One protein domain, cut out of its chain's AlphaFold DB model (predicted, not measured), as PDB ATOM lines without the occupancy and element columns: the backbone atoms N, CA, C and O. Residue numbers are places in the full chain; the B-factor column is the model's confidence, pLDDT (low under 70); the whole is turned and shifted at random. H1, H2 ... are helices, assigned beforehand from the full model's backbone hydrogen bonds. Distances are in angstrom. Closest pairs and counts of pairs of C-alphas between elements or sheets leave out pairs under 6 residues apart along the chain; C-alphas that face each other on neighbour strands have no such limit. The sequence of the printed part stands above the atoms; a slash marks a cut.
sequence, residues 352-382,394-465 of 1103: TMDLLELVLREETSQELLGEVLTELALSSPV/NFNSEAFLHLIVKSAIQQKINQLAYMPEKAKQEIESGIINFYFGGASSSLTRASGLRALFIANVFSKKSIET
ATOM      1  N   THR A 352      15.075  51.301  33.083       83.31
ATOM      2  CA  THR A 352      15.475  52.592  33.661       83.31
ATOM      3  C   THR A 352      15.747  52.488  35.161       83.31
ATOM      4  O   THR A 352      15.015  51.833  35.909       83.31
ATOM      5  N   MET A 353      16.799  53.178  35.615       82.50
ATOM      6  CA  MET A 353      17.171  53.212  37.032       82.50
ATOM      7  C   MET A 353      16.048  53.797  37.894       82.50
ATOM      8  O   MET A 353      15.699  53.203  38.906       82.50
ATOM      9  N   ASP A 354      15.400  54.878  37.457       85.25
ATOM     10  CA  ASP A 354      14.299  55.517  38.191       85.25
ATOM     11  C   ASP A 354      13.106  54.578  38.455       85.25
ATOM     12  O   ASP A 354      12.448  54.675  39.497       85.25
ATOM     13  N   LEU A 355      12.787  53.681  37.513       88.56
ATOM     14  CA  LEU A 355      11.710  52.699  37.680       88.56
ATOM     15  C   LEU A 355      12.143  51.551  38.589       88.56
ATOM     16  O   LEU A 355      11.356  51.122  39.434       88.56
ATOM     17  N   LEU A 356      13.390  51.093  38.461       89.81
ATOM     18  CA  LEU A 356      13.970  50.120  39.380       89.81
ATOM     19  C   LEU A 356      13.973  50.654  40.821       89.81
ATOM     20  O   LEU A 356      13.546  49.943  41.725       89.81
ATOM     21  N   GLU A 357      14.384  51.906  41.042       88.94
ATOM     22  CA  GLU A 357      14.337  52.554  42.358       88.94
ATOM     23  C   GLU A 357      12.919  52.565  42.938       88.94
ATOM     24  O   GLU A 357      12.720  52.280  44.121       88.94
ATOM     25  N   LEU A 358      11.913  52.855  42.103       90.44
ATOM     26  CA  LEU A 358      10.515  52.808  42.518       90.44
ATOM     27  C   LEU A 358      10.100  51.386  42.929       90.44
ATOM     28  O   LEU A 358       9.478  51.226  43.978       90.44
ATOM     29  N   VAL A 359      10.460  50.365  42.145       91.62
ATOM     30  CA  VAL A 359      10.163  48.959  42.469       91.62
ATOM     31  C   VAL A 359      10.852  48.541  43.769       91.62
ATOM     32  O   VAL A 359      10.192  48.000  44.649       91.62
ATOM     33  N   LEU A 360      12.142  48.848  43.942       90.69
ATOM     34  CA  LEU A 360      12.908  48.526  45.153       90.69
ATOM     35  C   LEU A 360      12.333  49.180  46.415       90.69
ATOM     36  O   LEU A 360      12.432  48.612  47.502       90.69
ATOM     37  N   ARG A 361      11.752  50.376  46.275       86.44
ATOM     38  CA  ARG A 361      11.155  51.124  47.383       86.44
ATOM     39  C   ARG A 361       9.766  50.618  47.763       86.44
ATOM     40  O   ARG A 361       9.432  50.613  48.945       86.44
ATOM     41  N   GLU A 362       8.938  50.289  46.775       89.25
ATOM     42  CA  GLU A 362       7.516  49.983  46.981       89.25
ATOM     43  C   GLU A 362       7.249  48.478  47.145       89.25
ATOM     44  O   GLU A 362       6.272  48.101  47.792       89.25
ATOM     45  N   GLU A 363       8.097  47.606  46.592       90.62
ATOM     46  CA  GLU A 363       7.924  46.160  46.718       90.62
ATOM     47  C   GLU A 363       8.303  45.665  48.117       90.62
ATOM     48  O   GLU A 363       9.407  45.876  48.626       90.62
ATOM     49  N   THR A 364       7.370  44.954  48.742       84.50
ATOM     50  CA  THR A 364       7.514  44.467  50.117       84.50
ATOM     51  C   THR A 364       8.072  43.047  50.181       84.50
ATOM     52  O   THR A 364       8.723  42.699  51.168       84.50
ATOM     53  N   SER A 365       7.884  42.236  49.134       88.56
ATOM     54  CA  SER A 365       8.404  40.872  49.062       88.56
ATOM     55  C   SER A 365       9.895  40.856  48.723       88.56
ATOM     56  O   SER A 365      10.317  41.001  47.575       88.56
ATOM     57  N   GLN A 366      10.710  40.650  49.758       88.06
ATOM     58  CA  GLN A 366      12.169  40.582  49.656       88.06
ATOM     59  C   GLN A 366      12.652  39.382  48.831       88.06
ATOM     60  O   GLN A 366      13.625  39.492  48.087       88.06
ATOM     61  N   GLU A 367      11.967  38.243  48.953       88.06
ATOM     62  CA  GLU A 367      12.280  37.016  48.214       88.06
ATOM     63  C   GLU A 367      11.999  37.190  46.722       88.06
ATOM     64  O   GLU A 367      12.879  36.932  45.904       88.06
ATOM     65  N   LEU A 368      10.838  37.757  46.379       91.00
ATOM     66  CA  LEU A 368      10.482  38.070  44.997       91.00
ATOM     67  C   LEU A 368      11.490  39.024  44.345       91.00
ATOM     68  O   LEU A 368      11.930  38.772  43.227       91.00
ATOM     69  N   LEU A 369      11.865  40.109  45.036       91.12
ATOM     70  CA  LEU A 369      12.882  41.041  44.538       91.12
ATOM     71  C   LEU A 369      14.218  40.335  44.305       91.12
ATOM     72  O   LEU A 369      14.833  40.527  43.261       91.12
ATOM     73  N   GLY A 370      14.655  39.513  45.262       89.69
ATOM     74  CA  GLY A 370      15.893  38.747  45.144       89.69
ATOM     75  C   GLY A 370      15.898  37.831  43.922       89.69
ATOM     76  O   GLY A 370      16.869  37.841  43.167       89.69
ATOM     77  N   GLU A 371      14.812  37.090  43.696       91.25
ATOM     78  CA  GLU A 371      14.660  36.214  42.530       91.25
ATOM     79  C   GLU A 371      14.654  36.994  41.212       91.25
ATOM     80  O   GLU A 371      15.439  36.681  40.319       91.25
ATOM     81  N   VAL A 372      13.818  38.036  41.097       92.00
ATOM     82  CA  VAL A 372      13.690  38.835  39.865       92.00
ATOM     83  C   VAL A 372      15.021  39.489  39.494       92.00
ATOM     84  O   VAL A 372      15.454  39.383  38.350       92.00
ATOM     85  N   LEU A 373      15.696  40.137  40.447       91.19
ATOM     86  CA  LEU A 373      16.968  40.818  40.179       91.19
ATOM     87  C   LEU A 373      18.083  39.834  39.821       91.19
ATOM     88  O   LEU A 373      18.911  40.139  38.968       91.19
ATOM     89  N   THR A 374      18.091  38.655  40.447       89.00
ATOM     90  CA  THR A 374      19.059  37.600  40.135       89.00
ATOM     91  C   THR A 374      18.855  37.070  38.719       89.00
ATOM     92  O   THR A 374      19.814  36.996  37.956       89.00
ATOM     93  N   GLU A 375      17.617  36.742  38.341       88.69
ATOM     94  CA  GLU A 375      17.304  36.277  36.985       88.69
ATOM     95  C   GLU A 375      17.701  37.319  35.934       88.69
ATOM     96  O   GLU A 375      18.362  36.966  34.961       88.69
ATOM     97  N   LEU A 376      17.381  38.599  36.160       86.88
ATOM     98  CA  LEU A 376      17.734  39.697  35.252       86.88
ATOM     99  C   LEU A 376      19.251  39.880  35.096       86.88
ATOM    100  O   LEU A 376      19.747  40.074  33.980       86.88
ATOM    101  N   ALA A 377      19.990  39.802  36.205       83.88
ATOM    102  CA  ALA A 377      21.441  39.935  36.201       83.88
ATOM    103  C   ALA A 377      22.118  38.777  35.451       83.88
ATOM    104  O   ALA A 377      23.071  39.003  34.709       83.88
ATOM    105  N   LEU A 378      21.598  37.554  35.596       81.19
ATOM    106  CA  LEU A 378      22.126  36.356  34.936       81.19
ATOM    107  C   LEU A 378      21.690  36.230  33.467       81.19
ATOM    108  O   LEU A 378      22.405  35.621  32.675       81.19
ATOM    109  N   SER A 379      20.538  36.791  33.085       70.38
ATOM    110  CA  SER A 379      20.031  36.748  31.707       70.38
ATOM    111  C   SER A 379      20.607  37.823  30.785       70.38
ATOM    112  O   SER A 379      20.334  37.789  29.589       70.38
ATOM    113  N   SER A 380      21.347  38.801  31.312       57.81
ATOM    114  CA  SER A 380      21.930  39.880  30.508       57.81
ATOM    115  C   SER A 380      23.184  39.377  29.772       57.81
ATOM    116  O   SER A 380      24.194  39.126  30.431       57.81
ATOM    117  N   PRO A 381      23.182  39.225  28.430       46.22
ATOM    118  CA  PRO A 381      24.404  38.900  27.713       46.22
ATOM    119  C   PRO A 381      25.354  40.092  27.814       46.22
ATOM    120  O   PRO A 381      25.036  41.210  27.403       46.22
ATOM    121  N   VAL A 382      26.534  39.853  28.378       45.09
ATOM    122  CA  VAL A 382      27.654  40.790  28.320       45.09
ATOM    123  C   VAL A 382      28.171  40.779  26.877       45.09
ATOM    124  O   VAL A 382      29.131  40.088  26.558       45.09
ATOM    125  N   ASN A 394      22.926  48.286  34.349       81.94
ATOM    126  CA  ASN A 394      24.129  47.461  34.503       81.94
ATOM    127  C   ASN A 394      24.157  46.823  35.901       81.94
ATOM    128  O   ASN A 394      24.634  47.434  36.863       81.94
ATOM    129  N   PHE A 395      23.678  45.580  35.986       83.44
ATOM    130  CA  PHE A 395      23.564  44.805  37.227       83.44
ATOM    131  C   PHE A 395      24.909  44.457  37.897       83.44
ATOM    132  O   PHE A 395      24.919  44.099  39.068       83.44
ATOM    133  N   ASN A 396      26.042  44.618  37.203       79.69
ATOM    134  CA  ASN A 396      27.382  44.368  37.758       79.69
ATOM    135  C   ASN A 396      28.130  45.663  38.125       79.69
ATOM    136  O   ASN A 396      29.291  45.619  38.533       79.69
ATOM    137  N   SER A 397      27.501  46.829  37.948       84.31
ATOM    138  CA  SER A 397      28.140  48.122  38.202       84.31
ATOM    139  C   SER A 397      28.199  48.482  39.688       84.31
ATOM    140  O   SER A 397      27.327  48.117  40.479       84.31
ATOM    141  N   GLU A 398      29.194  49.293  40.048       84.88
ATOM    142  CA  GLU A 398      29.307  49.878  41.387       84.88
ATOM    143  C   GLU A 398      28.069  50.718  41.745       84.88
ATOM    144  O   GLU A 398      27.537  50.617  42.849       84.88
ATOM    145  N   ALA A 399      27.554  51.492  40.785       85.06
ATOM    146  CA  ALA A 399      26.355  52.307  40.966       85.06
ATOM    147  C   ALA A 399      25.126  51.461  41.340       85.06
ATOM    148  O   ALA A 399      24.355  51.845  42.222       85.06
ATOM    149  N   PHE A 400      24.957  50.293  40.712       88.69
ATOM    150  CA  PHE A 400      23.872  49.375  41.050       88.69
ATOM    151  C   PHE A 400      24.065  48.763  42.445       88.69
ATOM    152  O   PHE A 400      23.110  48.726  43.219       88.69
ATOM    153  N   LEU A 401      25.288  48.376  42.827       90.88
ATOM    154  CA  LEU A 401      25.569  47.896  44.185       90.88
ATOM    155  C   LEU A 401      25.248  48.952  45.255       90.88
ATOM    156  O   LEU A 401      24.555  48.641  46.227       90.88
ATOM    157  N   HIS A 402      25.685  50.204  45.063       90.38
ATOM    158  CA  HIS A 402      25.336  51.316  45.960       90.38
ATOM    159  C   HIS A 402      23.823  51.514  46.047       90.38
ATOM    160  O   HIS A 402      23.296  51.712  47.144       90.38
ATOM    161  N   LEU A 403      23.103  51.407  44.924       91.38
ATOM    162  CA  LEU A 403      21.646  51.494  44.928       91.38
ATOM    163  C   LEU A 403      21.002  50.360  45.739       91.38
ATOM    164  O   LEU A 403      20.098  50.629  46.533       91.38
ATOM    165  N   ILE A 404      21.448  49.113  45.567       93.38
ATOM    166  CA  ILE A 404      20.912  47.968  46.315       93.38
ATOM    167  C   ILE A 404      21.170  48.135  47.813       93.38
ATOM    168  O   ILE A 404      20.249  47.945  48.606       93.38
ATOM    169  N   VAL A 405      22.373  48.555  48.217       93.00
ATOM    170  CA  VAL A 405      22.698  48.808  49.631       93.00
ATOM    171  C   VAL A 405      21.846  49.946  50.193       93.00
ATOM    172  O   VAL A 405      21.209  49.779  51.234       93.00
ATOM    173  N   LYS A 406      21.754  51.077  49.485       92.19
ATOM    174  CA  LYS A 406      20.911  52.217  49.876       92.19
ATOM    175  C   LYS A 406      19.441  51.812  50.016       92.19
ATOM    176  O   LYS A 406      18.789  52.186  50.990       92.19
ATOM    177  N   SER A 407      18.925  51.029  49.072       91.62
ATOM    178  CA  SER A 407      17.541  50.545  49.083       91.62
ATOM    179  C   SER A 407      17.298  49.560  50.224       91.62
ATOM    180  O   SER A 407      16.286  49.669  50.913       91.62
ATOM    181  N   ALA A 408      18.256  48.671  50.501       91.31
ATOM    182  CA  ALA A 408      18.185  47.735  51.615       91.31
ATOM    183  C   ALA A 408      18.149  48.469  52.966       91.31
ATOM    184  O   ALA A 408      17.355  48.105  53.836       91.31
ATOM    185  N   ILE A 409      18.946  49.536  53.120       90.00
ATOM    186  CA  ILE A 409      18.898  50.424  54.289       90.00
ATOM    187  C   ILE A 409      17.516  51.073  54.392       90.00
ATOM    188  O   ILE A 409      16.873  50.958  55.431       90.00
ATOM    189  N   GLN A 410      17.015  51.691  53.320       87.94
ATOM    190  CA  GLN A 410      15.710  52.358  53.342       87.94
ATOM    191  C   GLN A 410      14.560  51.396  53.670       87.94
ATOM    192  O   GLN A 410      13.681  51.720  54.470       87.94
ATOM    193  N   GLN A 411      14.568  50.193  53.096       86.25
ATOM    194  CA  GLN A 411      13.563  49.174  53.388       86.25
ATOM    195  C   GLN A 411      13.638  48.738  54.859       86.25
ATOM    196  O   GLN A 411      12.607  48.555  55.506       86.25
ATOM    197  N   LYS A 412      14.848  48.639  55.420       86.31
ATOM    198  CA  LYS A 412      15.063  48.321  56.834       86.31
ATOM    199  C   LYS A 412      14.615  49.455  57.765       86.31
ATOM    200  O   LYS A 412      14.024  49.171  58.803       86.31
ATOM    201  N   ILE A 413      14.797  50.719  57.375       86.62
ATOM    202  CA  ILE A 413      14.253  51.891  58.091       86.62
ATOM    203  C   ILE A 413      12.731  51.797  58.190       86.62
ATOM    204  O   ILE A 413      12.171  51.977  59.272       86.62
ATOM    205  N   ASN A 414      12.072  51.466  57.076       82.06
ATOM    206  CA  ASN A 414      10.617  51.327  57.030       82.06
ATOM    207  C   ASN A 414      10.121  50.169  57.917       82.06
ATOM    208  O   ASN A 414       9.037  50.261  58.481       82.06
ATOM    209  N   GLN A 415      10.913  49.101  58.074       79.38
ATOM    210  CA  GLN A 415      10.594  47.969  58.956       79.38
ATOM    211  C   GLN A 415      10.813  48.275  60.444       79.38
ATOM    212  O   GLN A 415      10.051  47.800  61.280       79.38
ATOM    213  N   LEU A 416      11.862  49.030  60.782       74.25
ATOM    214  CA  LEU A 416      12.282  49.278  62.167       74.25
ATOM    215  C   LEU A 416      11.639  50.518  62.810       74.25
ATOM    216  O   LEU A 416      11.890  50.759  63.986       74.25
ATOM    217  N   ALA A 417      10.839  51.290  62.065       60.59
ATOM    218  CA  ALA A 417      10.143  52.498  62.522       60.59
ATOM    219  C   ALA A 417      11.041  53.479  63.321       60.59
ATOM    220  O   ALA A 417      10.979  53.539  64.545       60.59
ATOM    221  N   TYR A 418      11.805  54.311  62.590       61.38
ATOM    222  CA  TYR A 418      12.551  55.504  63.062       61.38
ATOM    223  C   TYR A 418      13.985  55.352  63.619       61.38
ATOM    224  O   TYR A 418      14.431  56.212  64.373       61.38
ATOM    225  N   MET A 419      14.795  54.379  63.168       80.25
ATOM    226  CA  MET A 419      16.250  54.377  63.466       80.25
ATOM    227  C   MET A 419      17.146  54.252  62.213       80.25
ATOM    228  O   MET A 419      17.671  53.166  61.951       80.25
ATOM    229  N   PRO A 420      17.349  55.344  61.437       82.62
ATOM    230  CA  PRO A 420      18.185  55.351  60.228       82.62
ATOM    231  C   PRO A 420      19.607  54.830  60.438       82.62
ATOM    232  O   PRO A 420      20.056  53.957  59.695       82.62
ATOM    233  N   GLU A 421      20.278  55.300  61.490       81.69
ATOM    234  CA  GLU A 421      21.664  54.912  61.775       81.69
ATOM    235  C   GLU A 421      21.785  53.435  62.152       81.69
ATOM    236  O   GLU A 421      22.674  52.739  61.669       81.69
ATOM    237  N   LYS A 422      20.828  52.905  62.921       82.25
ATOM    238  CA  LYS A 422      20.802  51.483  63.284       82.25
ATOM    239  C   LYS A 422      20.564  50.587  62.069       82.25
ATOM    240  O   LYS A 422      21.216  49.557  61.924       82.25
ATOM    241  N   ALA A 423      19.659  50.984  61.172       87.12
ATOM    242  CA  ALA A 423      19.419  50.260  59.926       87.12
ATOM    243  C   ALA A 423      20.681  50.231  59.050       87.12
ATOM    244  O   ALA A 423      21.057  49.171  58.555       87.12
ATOM    245  N   LYS A 424      21.366  51.371  58.902       88.56
ATOM    246  CA  LYS A 424      22.645  51.453  58.187       88.56
ATOM    247  C   LYS A 424      23.705  50.550  58.822       88.56
ATOM    248  O   LYS A 424      24.307  49.743  58.118       88.56
ATOM    249  N   GLN A 425      23.868  50.620  60.143       84.56
ATOM    250  CA  GLN A 425      24.825  49.806  60.892       84.56
ATOM    251  C   GLN A 425      24.569  48.300  60.728       84.56
ATOM    252  O   GLN A 425      25.516  47.553  60.483       84.56
ATOM    253  N   GLU A 426      23.317  47.837  60.819       86.75
ATOM    254  CA  GLU A 426      22.963  46.419  60.641       86.75
ATOM    255  C   GLU A 426      23.324  45.907  59.238       86.75
ATOM    256  O   GLU A 426      23.872  44.811  59.094       86.75
ATOM    257  N   ILE A 427      23.039  46.701  58.203       90.81
ATOM    258  CA  ILE A 427      23.302  46.333  56.806       90.81
ATOM    259  C   ILE A 427      24.806  46.294  56.535       90.81
ATOM    260  O   ILE A 427      25.310  45.291  56.030       90.81
ATOM    261  N   GLU A 428      25.530  47.353  56.903       90.50
ATOM    262  CA  GLU A 428      26.979  47.433  56.704       90.50
ATOM    263  C   GLU A 428      27.710  46.342  57.495       90.50
ATOM    264  O   GLU A 428      28.549  45.642  56.930       90.50
ATOM    265  N   SER A 429      27.345  46.109  58.762       86.56
ATOM    266  CA  SER A 429      27.940  45.036  59.577       86.56
ATOM    267  C   SER A 429      27.686  43.658  58.967       86.56
ATOM    268  O   SER A 429      28.588  42.823  58.935       86.56
ATOM    269  N   GLY A 430      26.489  43.421  58.419       89.69
ATOM    270  CA  GLY A 430      26.170  42.196  57.684       89.69
ATOM    271  C   GLY A 430      27.058  41.979  56.453       89.69
ATOM    272  O   GLY A 430      27.512  40.857  56.212       89.69
ATOM    273  N   ILE A 431      27.362  43.048  55.709       92.69
ATOM    274  CA  ILE A 431      28.266  43.014  54.546       92.69
ATOM    275  C   ILE A 431      29.708  42.724  54.979       92.69
ATOM    276  O   ILE A 431      30.359  41.860  54.391       92.69
ATOM    277  N   ILE A 432      30.202  43.381  56.031       90.62
ATOM    278  CA  ILE A 432      31.557  43.147  56.555       90.62
ATOM    279  C   ILE A 432      31.684  41.719  57.113       90.62
ATOM    280  O   ILE A 432      32.677  41.036  56.853       90.62
ATOM    281  N   ASN A 433      30.660  41.225  57.814       88.38
ATOM    282  CA  ASN A 433      30.583  39.836  58.278       88.38
ATOM    283  C   ASN A 433      30.653  38.840  57.124       88.38
ATOM    284  O   ASN A 433      31.350  37.833  57.220       88.38
ATOM    285  N   PHE A 434      29.976  39.122  56.013       90.62
ATOM    286  CA  PHE A 434      30.071  38.297  54.816       90.62
ATOM    287  C   PHE A 434      31.460  38.373  54.158       90.62
ATOM    288  O   PHE A 434      31.999  37.340  53.763       90.62
ATOM    289  N   TYR A 435      32.076  39.558  54.084       91.38
ATOM    290  CA  TYR A 435      33.416  39.731  53.512       91.38
ATOM    291  C   TYR A 435      34.459  38.858  54.229       91.38
ATOM    292  O   TYR A 435      35.184  38.093  53.578       91.38
ATOM    293  N   PHE A 436      34.478  38.894  55.567       89.31
ATOM    294  CA  PHE A 436      35.448  38.143  56.369       89.31
ATOM    295  C   PHE A 436      35.029  36.705  56.691       89.31
ATOM    296  O   PHE A 436      35.858  35.803  56.631       89.31
ATOM    297  N   GLY A 437      33.756  36.471  57.013       83.44
ATOM    298  CA  GLY A 437      33.236  35.168  57.440       83.44
ATOM    299  C   GLY A 437      32.646  34.303  56.323       83.44
ATOM    300  O   GLY A 437      32.428  33.115  56.531       83.44
ATOM    301  N   GLY A 438      32.354  34.864  55.145       81.06
ATOM    302  CA  GLY A 438      31.835  34.140  53.972       81.06
ATOM    303  C   GLY A 438      30.385  33.643  54.073       81.06
ATOM    304  O   GLY A 438      29.803  33.239  53.068       81.06
ATOM    305  N   ALA A 439      29.767  33.686  55.254       84.75
ATOM    306  CA  ALA A 439      28.410  33.198  55.462       84.75
ATOM    307  C   ALA A 439      27.369  34.168  54.879       84.75
ATOM    308  O   ALA A 439      27.139  35.251  55.427       84.75
ATOM    309  N   SER A 440      26.684  33.763  53.803       86.19
ATOM    310  CA  SER A 440      25.608  34.548  53.169       86.19
ATOM    311  C   SER A 440      24.436  34.832  54.116       86.19
ATOM    312  O   SER A 440      23.725  35.822  53.936       86.19
ATOM    313  N   SER A 441      24.280  34.030  55.178       86.44
ATOM    314  CA  SER A 441      23.341  34.261  56.283       86.44
ATOM    315  C   SER A 441      23.575  35.577  57.043       86.44
ATOM    316  O   SER A 441      22.676  36.027  57.754       86.44
ATOM    317  N   SER A 442      24.728  36.223  56.854       87.50
ATOM    318  CA  SER A 442      25.050  37.536  57.429       87.50
ATOM    319  C   SER A 442      24.438  38.701  56.643       87.50
ATOM    320  O   SER A 442      24.211  39.770  57.201       87.50
ATOM    321  N   LEU A 443      24.143  38.508  55.352       92.31
ATOM    322  CA  LEU A 443      23.558  39.539  54.489       92.31
ATOM    323  C   LEU A 443      22.040  39.608  54.667       92.31
ATOM    324  O   LEU A 443      21.385  38.575  54.817       92.31
ATOM    325  N   THR A 444      21.453  40.800  54.583       90.75
ATOM    326  CA  THR A 444      19.990  40.959  54.603       90.75
ATOM    327  C   THR A 444      19.333  40.447  53.314       90.75
ATOM    328  O   THR A 444      19.929  40.484  52.238       90.75
ATOM    329  N   ARG A 445      18.071  40.010  53.402       91.12
ATOM    330  CA  ARG A 445      17.230  39.747  52.218       91.12
ATOM    331  C   ARG A 445      16.659  41.035  51.609       91.12
ATOM    332  O   ARG A 445      16.192  41.005  50.475       91.12
ATOM    333  N   ALA A 446      16.710  42.152  52.341       89.44
ATOM    334  CA  ALA A 446      16.173  43.432  51.889       89.44
ATOM    335  C   ALA A 446      16.765  43.849  50.534       89.44
ATOM    336  O   ALA A 446      17.966  43.696  50.295       89.44
ATOM    337  N   SER A 447      15.890  44.326  49.647       90.00
ATOM    338  CA  SER A 447      16.204  44.722  48.268       90.00
ATOM    339  C   SER A 447      16.999  43.683  47.456       90.00
ATOM    340  O   SER A 447      17.702  44.046  46.522       90.00
ATOM    341  N   GLY A 448      16.915  42.392  47.803       90.56
ATOM    342  CA  GLY A 448      17.608  41.318  47.085       90.56
ATOM    343  C   GLY A 448      19.113  41.203  47.361       90.56
ATOM    344  O   GLY A 448      19.768  40.381  46.724       90.56
ATOM    345  N   LEU A 449      19.669  41.956  48.324       92.88
ATOM    346  CA  LEU A 449      21.117  42.022  48.580       92.88
ATOM    347  C   LEU A 449      21.749  40.630  48.756       92.88
ATOM    348  O   LEU A 449      22.681  40.279  48.036       92.88
ATOM    349  N   ARG A 450      21.224  39.800  49.669       94.06
ATOM    350  CA  ARG A 450      21.720  38.427  49.872       94.06
ATOM    351  C   ARG A 450      21.653  37.589  48.593       94.06
ATOM    352  O   ARG A 450      22.600  36.857  48.320       94.06
ATOM    353  N   ALA A 451      20.546  37.653  47.852       92.75
ATOM    354  CA  ALA A 451      20.340  36.825  46.663       92.75
ATOM    355  C   ALA A 451      21.384  37.136  45.580       92.75
ATOM    356  O   ALA A 451      21.996  36.215  45.049       92.75
ATOM    357  N   LEU A 452      21.680  38.419  45.357       92.19
ATOM    358  CA  LEU A 452      22.671  38.870  44.374       92.19
ATOM    359  C   LEU A 452      24.103  38.424  44.715       92.19
ATOM    360  O   LEU A 452      24.861  38.053  43.821       92.19
ATOM    361  N   PHE A 453      24.472  38.393  46.000       91.50
ATOM    362  CA  PHE A 453      25.757  37.825  46.434       91.50
ATOM    363  C   PHE A 453      25.797  36.294  46.319       91.50
ATOM    364  O   PHE A 453      26.817  35.744  45.919       91.50
ATOM    365  N   ILE A 454      24.699  35.591  46.634       91.06
ATOM    366  CA  ILE A 454      24.608  34.128  46.457       91.06
ATOM    367  C   ILE A 454      24.724  33.745  44.976       91.06
ATOM    368  O   ILE A 454      25.365  32.752  44.645       91.06
ATOM    369  N   ALA A 455      24.132  34.544  44.092       88.06
ATOM    370  CA  ALA A 455      24.167  34.342  42.651       88.06
ATOM    371  C   ALA A 455      25.482  34.783  41.984       88.06
ATOM    372  O   ALA A 455      25.593  34.711  40.764       88.06
ATOM    373  N   ASN A 456      26.472  35.237  42.762       88.00
ATOM    374  CA  ASN A 456      27.752  35.765  42.278       88.00
ATOM    375  C   ASN A 456      27.635  36.971  41.326       88.00
ATOM    376  O   ASN A 456      28.568  37.246  40.574       88.00
ATOM    377  N   VAL A 457      26.531  37.723  41.386       87.38
ATOM    378  CA  VAL A 457      26.415  39.031  40.712       87.38
ATOM    379  C   VAL A 457      27.378  40.023  41.368       87.38
ATOM    380  O   VAL A 457      28.094  40.763  40.698       87.38
ATOM    381  N   PHE A 458      27.459  39.977  42.701       90.06
ATOM    382  CA  PHE A 458      28.465  40.691  43.480       90.06
ATOM    383  C   PHE A 458      29.432  39.721  44.148       90.06
ATOM    384  O   PHE A 458      29.052  38.644  44.607       90.06
ATOM    385  N   SER A 459      30.692  40.136  44.241       86.75
ATOM    386  CA  SER A 459      31.770  39.358  44.849       86.75
ATOM    387  C   SER A 459      32.360  40.086  46.056       86.75
ATOM    388  O   SER A 459      32.038  41.245  46.323       86.75
ATOM    389  N   LYS A 460      33.295  39.443  46.766       84.88
ATOM    390  CA  LYS A 460      34.074  40.122  47.816       84.88
ATOM    391  C   LYS A 460      34.795  41.369  47.288       84.88
ATOM    392  O   LYS A 460      34.830  42.373  47.987       84.88
ATOM    393  N   LYS A 461      35.271  41.349  46.039       85.06
ATOM    394  CA  LYS A 461      35.903  42.509  45.390       85.06
ATOM    395  C   LYS A 461      34.928  43.679  45.215       85.06
ATOM    396  O   LYS A 461      35.319  44.832  45.323       85.06
ATOM    397  N   SER A 462      33.642  43.394  45.018       87.81
ATOM    398  CA  SER A 462      32.593  44.417  44.955       87.81
ATOM    399  C   SER A 462      32.372  45.114  46.308       87.81
ATOM    400  O   SER A 462      31.877  46.229  46.357       87.81
ATOM    401  N   ILE A 463      32.746  44.499  47.433       88.12
ATOM    402  CA  ILE A 463      32.648  45.138  48.758       88.12
ATOM    403  C   ILE A 463      33.763  46.173  48.955       88.12
ATOM    404  O   ILE A 463      33.565  47.175  49.638       88.12
ATOM    405  N   GLU A 464      34.914  45.980  48.311       86.56
ATOM    406  CA  GLU A 464      36.051  46.909  48.374       86.56
ATOM    407  C   GLU A 464      35.749  48.244  47.679       86.56
ATOM    408  O   GLU A 464      36.375  49.252  47.993       86.56
ATOM    409  N   THR A 465      34.753  48.281  46.786       84.88
ATOM    410  CA  THR A 465      34.251  49.531  46.195       84.88
ATOM    411  C   THR A 465      33.234  50.239  47.095       84.88
ATOM    412  O   THR A 465      33.121  51.457  47.052       84.88
TER     413      THR A 465
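Overview. This is residues 352 to 382 and 394 to 465 of the 1103 residues of the protein "Dot/Icm secretion system substrate" of Legionella pneumophila (UniProt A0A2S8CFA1). Long H3 and H4 make a V with H6 across its open end. H1 runs beside H3, and H5 packs between H3 and H2. The printed part, 103 residues with six named helices, all helix, is compact, radius of gyration of the C-alphas 12.8 A, spans 40 by 32 by 22 A.

Arrangement. Residues 353 to 362 are H1, 366 to 379 H2, 398 to 416 H3, 420 to 437 H4, 446 to 454 H5 and 460 to 465 H6. H5 touches H2; C-alphas 448 and 370 are closest, 3.6 A. H1 to H4 have every O i to N i+4 pair within hydrogen-bond range, H5 3 of 5, H6 0 of 2 but 2 of 3 O i to N i+3.

Along the chain. H1 begins at C-alpha 353 (17.171, 53.212, 37.032), and H6 ends at C-alpha 465 (34.251, 49.531, 46.195). H3 is 26.9 A long.

Size, cuts and confidence. Residues 383 to 393 are cut out, a C-alpha gap of 9.8 A, and pLDDT is under 70 at 380 to 382 and 417 to 418.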